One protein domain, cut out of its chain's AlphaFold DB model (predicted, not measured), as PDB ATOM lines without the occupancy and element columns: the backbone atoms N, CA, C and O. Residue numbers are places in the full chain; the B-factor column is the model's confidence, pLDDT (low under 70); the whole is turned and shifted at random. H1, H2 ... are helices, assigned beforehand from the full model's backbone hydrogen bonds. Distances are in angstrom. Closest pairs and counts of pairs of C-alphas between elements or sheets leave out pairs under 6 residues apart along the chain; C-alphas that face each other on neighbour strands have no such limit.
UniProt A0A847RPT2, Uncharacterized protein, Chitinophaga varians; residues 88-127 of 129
ATOM      1  N   ALA A  88      27.364  -1.535  27.782       66.50
ATOM      2  CA  ALA A  88      26.136  -2.316  27.667       66.50
ATOM      3  C   ALA A  88      24.984  -1.843  28.578       66.50
ATOM      4  O   ALA A  88      23.839  -1.846  28.147       66.50
ATOM      5  N   TYR A  89      25.253  -1.409  29.814       65.31
ATOM      6  CA  TYR A  89      24.237  -0.832  30.705       65.31
ATOM      7  C   TYR A  89      23.687   0.480  30.135       65.31
ATOM      8  O   TYR A  89      22.484   0.740  30.199       65.31
ATOM      9  N   TYR A  90      24.556   1.296  29.531       60.59
ATOM     10  CA  TYR A  90      24.126   2.529  28.883       60.59
ATOM     11  C   TYR A  90      23.317   2.258  27.613       60.59
ATOM     12  O   TYR A  90      22.262   2.862  27.447       60.59
ATOM     13  N   ASP A  91      23.732   1.299  26.789       64.81
ATOM     14  CA  ASP A  91      23.000   0.907  25.577       64.81
ATOM     15  C   ASP A  91      21.632   0.273  25.881       64.81
ATOM     16  O   ASP A  91      20.691   0.419  25.104       64.81
ATOM     17  N   GLN A  92      21.506  -0.443  27.004       68.94
ATOM     18  CA  GLN A  92      20.271  -1.129  27.399       68.94
ATOM     19  C   GLN A  92      19.248  -0.202  28.064       68.94
ATOM     20  O   GLN A  92      18.045  -0.380  27.876       68.94
ATOM     21  N   HIS A  93      19.700   0.772  28.862       64.25
ATOM     22  CA  HIS A  93      18.811   1.607  29.682       64.25
ATOM     23  C   HIS A  93      18.671   3.052  29.193       64.25
ATOM     24  O   HIS A  93      17.733   3.760  29.583       64.25
ATOM     25  N   PHE A  94      19.575   3.522  28.336       64.69
ATOM     26  CA  PHE A  94      19.497   4.852  27.751       64.69
ATOM     27  C   PHE A  94      19.171   4.741  26.264       64.69
ATOM     28  O   PHE A  94      19.684   3.891  25.547       64.69
ATOM     29  N   GLY A  95      18.268   5.609  25.800       64.25
ATOM     30  CA  GLY A  95      18.075   5.791  24.366       64.25
ATOM     31  C   GLY A  95      19.346   6.356  23.730       64.25
ATOM     32  O   GLY A  95      20.236   6.837  24.431       64.25
ATOM     33  N   PHE A  96      19.422   6.318  22.402       60.94
ATOM     34  CA  PHE A  96      20.556   6.847  21.646       60.94
ATOM     35  C   PHE A  96      20.926   8.269  22.095       60.94
ATOM     36  O   PHE A  96      20.160   9.206  21.876       60.94
ATOM     37  N   PHE A  97      22.114   8.440  22.683       63.56
ATOM     38  CA  PHE A  97      22.643   9.766  22.986       63.56
ATOM     39  C   PHE A  97      22.981  10.474  21.679       63.56
ATOM     40  O   PHE A  97      23.935  10.124  20.975       63.56
ATOM     41  N   CYS A  98      22.203  11.493  21.330       65.69
ATOM     42  CA  CYS A  98      22.529  12.296  20.168       65.69
ATOM     43  C   CYS A  98      23.763  13.154  20.494       65.69
ATOM     44  O   CYS A  98      23.780  13.873  21.490       65.69
ATOM     45  N   LYS A  99      24.792  13.176  19.631       77.25
ATOM     46  CA  LYS A  99      25.956  14.079  19.807       77.25
ATOM     47  C   LYS A  99      25.542  15.546  20.004       77.25
ATOM     48  O   LYS A  99      26.243  16.308  20.663       77.25
ATOM     49  N   LYS A 100      24.393  15.938  19.443       76.94
ATOM     50  CA  LYS A 100      23.810  17.276  19.577       76.94
ATOM     51  C   LYS A 100      23.305  17.561  20.993       76.94
ATOM     52  O   LYS A 100      23.504  18.660  21.496       76.94
ATOM     53  N   GLU A 101      22.704  16.569  21.637       79.50
ATOM     54  CA  GLU A 101      22.239  16.649  23.023       79.50
ATOM     55  C   GLU A 101      23.413  16.821  23.988       79.50
ATOM     56  O   GLU A 101      23.378  17.688  24.852       79.50
ATOM     57  N   TRP A 102      24.504  16.086  23.764       79.31
ATOM     58  CA  TRP A 102      25.743  16.246  24.527       79.31
ATOM     59  C   TRP A 102      26.332  17.657  24.408       79.31
ATOM     60  O   TRP A 102      26.703  18.272  25.408       79.31
ATOM     61  N   SER A 103      26.381  18.213  23.193       83.38
ATOM     62  CA  SER A 103      26.799  19.605  22.990       83.38
ATOM     63  C   SER A 103      25.877  20.590  23.710       83.38
ATOM     64  O   SER A 103      26.355  21.571  24.275       83.38
ATOM     65  N   TRP A 104      24.573  20.316  23.739       83.69
ATOM     66  CA  TRP A 104      23.596  21.170  24.407       83.69
ATOM     67  C   TRP A 104      23.708  21.115  25.937       83.69
ATOM     68  O   TRP A 104      23.671  22.160  26.587       83.69
ATOM     69  N   GLN A 105      23.948  19.935  26.517       85.69
ATOM     70  CA  GLN A 105      24.233  19.782  27.949       85.69
ATOM     71  C   GLN A 105      25.484  20.567  28.359       85.69
ATOM     72  O   GLN A 105      25.466  21.260  29.372       85.69
ATOM     73  N   LYS A 106      26.553  20.533  27.548       86.50
ATOM     74  CA  LYS A 106      27.765  21.331  27.815       86.50
ATOM     75  C   LYS A 106      27.513  22.835  27.788       86.50
ATOM     76  O   LYS A 106      28.175  23.566  28.513       86.50
ATOM     77  N   GLN A 107      26.601  23.291  26.934       89.12
ATOM     78  CA  GLN A 107      26.277  24.712  26.796       89.12
ATOM     79  C   GLN A 107      25.346  25.212  27.903       89.12
ATOM     80  O   GLN A 107      25.481  26.348  28.340       89.12
ATOM     81  N   THR A 108      24.398  24.383  28.340       88.31
ATOM     82  CA  THR A 108      23.369  24.784  29.314       88.31
ATOM     83  C   THR A 108      23.728  24.441  30.753       88.31
ATOM     84  O   THR A 108      23.181  25.044  31.669       88.31
ATOM     85  N   GLY A 109      24.614  23.467  30.971       88.31
ATOM     86  CA  GLY A 109      24.888  22.915  32.298       88.31
ATOM     87  C   GLY A 109      23.712  22.127  32.885       88.31
ATOM     88  O   GLY A 109      23.760  21.737  34.049       88.31
ATOM     89  N   ILE A 110      22.659  21.886  32.097       82.94
ATOM     90  CA  ILE A 110      21.455  21.173  32.523       82.94
ATOM     91  C   ILE A 110      21.485  19.773  31.901       82.94
ATOM     92  O   ILE A 110      21.662  19.652  30.686       82.94
ATOM     93  N   PRO A 111      21.292  18.699  32.689       75.38
ATOM     94  CA  PRO A 111      21.174  17.351  32.151       75.38
ATOM     95  C   PRO A 111      19.823  17.193  31.441       75.38
ATOM     96  O   PRO A 111      18.792  16.942  32.060       75.38
ATOM     97  N   VAL A 112      19.826  17.359  30.121       73.50
ATOM     98  CA  VAL A 112      18.659  17.153  29.248       73.50
ATOM     99  C   VAL A 112      18.663  15.740  28.667       73.50
ATOM    100  O   VAL A 112      19.720  15.284  28.249       73.50
ATOM    101  N   LYS A 113      17.500  15.063  28.644       75.19
ATOM    102  CA  LYS A 113      17.294  13.754  27.988       75.19
ATOM    103  C   LYS A 113      16.300  13.891  26.830       75.19
ATOM    104  O   LYS A 113      15.106  14.044  27.075       75.19
ATOM    105  N   LEU A 114      16.760  13.832  25.581       73.00
ATOM    106  CA  LEU A 114      15.905  13.908  24.392       73.00
ATOM    107  C   LEU A 114      15.459  12.509  23.963       73.00
ATOM    108  O   LEU A 114      16.240  11.711  23.449       73.00
ATOM    109  N   ARG A 115      14.172  12.204  24.146       68.81
ATOM    110  CA  ARG A 115      13.561  10.983  23.607       68.81
ATOM    111  C   ARG A 115      13.082  11.251  22.182       68.81
ATOM    112  O   ARG A 115      12.228  12.104  21.964       68.81
ATOM    113  N   LEU A 116      13.651  10.539  21.213       67.25
ATOM    114  CA  LEU A 116      13.226  10.610  19.816       67.25
ATOM    115  C   LEU A 116      11.980   9.736  19.624       67.25
ATOM    116  O   LEU A 116      12.019   8.534  19.872       67.25
ATOM    117  N   GLY A 117      10.879  10.339  19.186       68.31
ATOM    118  CA  GLY A 117       9.609   9.664  18.933       68.31
ATOM    119  C   GLY A 117       8.525  10.669  18.553       68.31
ATOM    120  O   GLY A 117       8.720  11.878  18.690       68.31
ATOM    121  N   SER A 118       7.380  10.191  18.062       75.62
ATOM    122  CA  SER A 118       6.193  11.045  17.975       75.62
ATOM    123  C   SER A 118       5.738  11.415  19.389       75.62
ATOM    124  O   SER A 118       5.872  10.613  20.313       75.62
ATOM    125  N   TYR A 119       5.174  12.613  19.557       74.38
ATOM    126  CA  TYR A 119       4.696  13.104  20.857       74.38
ATOM    127  C   TYR A 119       3.801  12.081  21.585       74.38
ATOM    128  O   TYR A 119       3.936  11.861  22.788       74.38
ATOM    129  N   GLN A 120       2.937  11.392  20.833       76.25
ATOM    130  CA  GLN A 120       2.052  10.348  21.351       76.25
ATOM    131  C   GLN A 120       2.823   9.140  21.903       76.25
ATOM    132  O   GLN A 120       2.487   8.636  22.972       76.25
ATOM    133  N   LEU A 121       3.878   8.699  21.213       72.31
ATOM    134  CA  LEU A 121       4.702   7.568  21.640       72.31
ATOM    135  C   LEU A 121       5.504   7.909  22.900       72.31
ATOM    136  O   LEU A 121       5.591   7.096  23.816       72.31
ATOM    137  N   THR A 122       6.039   9.128  22.985       73.44
ATOM    138  CA  THR A 122       6.744   9.594  24.188       73.44
ATOM    139  C   THR A 122       5.812   9.732  25.393       73.44
ATOM    140  O   THR A 122       6.196   9.347  26.491       73.44
ATOM    141  N   GLN A 123       4.570  10.186  25.190       76.88
ATOM    142  CA  GLN A 123       3.576  10.317  26.261       76.88
ATOM    143  C   GLN A 123       3.130   8.958  26.811       76.88
ATOM    144  O   GLN A 123       3.103   8.766  28.026       76.88
ATOM    145  N   GLN A 124       2.908   7.975  25.932       78.06
ATOM    146  CA  GLN A 124       2.620   6.597  26.344       78.06
ATOM    147  C   GLN A 124       3.772   5.980  27.149       78.06
ATOM    148  O   GLN A 124       3.538   5.337  28.169       78.06
ATOM    149  N   GLN A 125       5.026   6.214  26.745       70.75
ATOM    150  CA  GLN A 125       6.209   5.753  27.488       70.75
ATOM    151  C   GLN A 125       6.381   6.429  28.856       70.75
ATOM    152  O   GLN A 125       7.065   5.893  29.726       70.75
ATOM    153  N   GLU A 126       5.801   7.611  29.047       71.00
ATOM    154  CA  GLU A 126       5.773   8.327  30.326       71.00
ATOM    155  C   GLU A 126       4.506   8.031  31.145       71.00
ATOM    156  O   GLU A 126       4.363   8.539  32.256       71.00
ATOM    157  N   GLY A 127       3.599   7.194  30.623       71.62
ATOM    158  CA  GLY A 127       2.328   6.855  31.263       71.62
ATOM    159  C   GLY A 127       1.325   8.010  31.291       71.62
ATOM    160  O   GLY A 127       0.375   7.980  32.071       71.62
TER     161      GLY A 127
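Overview. This is residues 88 to 127 of the 129 residues of an uncharacterized protein of Chitinophaga varians (UniProt A0A847RPT2). Three short helices are strung along a winding chain like corners of an open triangle, with no core between them and no two of them touching. H2, the longest helix, and H3 lie at the two ends of the longest axis, joined by the stretch of residues 109 to 118 that runs across the middle, while H1 sticks out to one side. The printed part has 40 residues with three named helices in the order H1, H2, H3 and no named strand, and its class is all helix, with 23 residues in the named helices. The whole is loose, with a radius of gyration of the C-alphas of 11.7 A, and the C-alphas span 30 by 25 by 14 A along their three main axes.

Along the chain. H2 holds residues 99 to 108, Lys 99 to Thr 108, and is 14.5 A from first to last C-alpha. Its C-alpha 99 is at (25.956, 14.079, 19.807) and its C-alpha 108 at (23.369, 24.784, 29.314). H1 holds residues 88 to 93, Ala 88 to His 93, and measures 8.6 A, beginning with C-alpha 88 at (26.136, -2.316, 27.667). H3 holds residues 119 to 125, Tyr 119 to Gln 125, and measures 10.0 A, ending with C-alpha 125 at (6.209, 5.753, 27.488).

Arrangement. H2 and H1 are apart, with no C-alpha of the one within 8 A of the other. By the same measure H2 and H3 are apart, and so are H1 and H3. The link from H1 to H2 is tight, with 5 residues between them. The link from H2 to H3 is short but not tight, with 10 residues between them, and it passes C-alpha 113 at (17.294, 13.754, 27.988). Residues 88 to 93, which belong to H1, stand free, with no C-alpha 8 or more residues away along the chain within 10 A. Residues 117 to 124, of which 119 to 124 belong to H3, stand free too. In H1, H2 and H3 every O i to N i+4 pair is within hydrogen-bond range.

Size, cuts and confidence. The two C-alphas farthest apart are those of Gln 107 and Gly 127, at 30.2 A, and the first and last printed C-alphas, those of Ala 88 and Gly 127, are 25.8 A apart. The printed part runs from residue 88 to residue 127 with no cut, and neither of its two links is long. The mean pLDDT of the printed part is 73.8, and 14 residues are under 70, namely residues 88 to 98 and 115 to 117. The mean pLDDT is 65 for H1, 83 for H2 and 75 for H3.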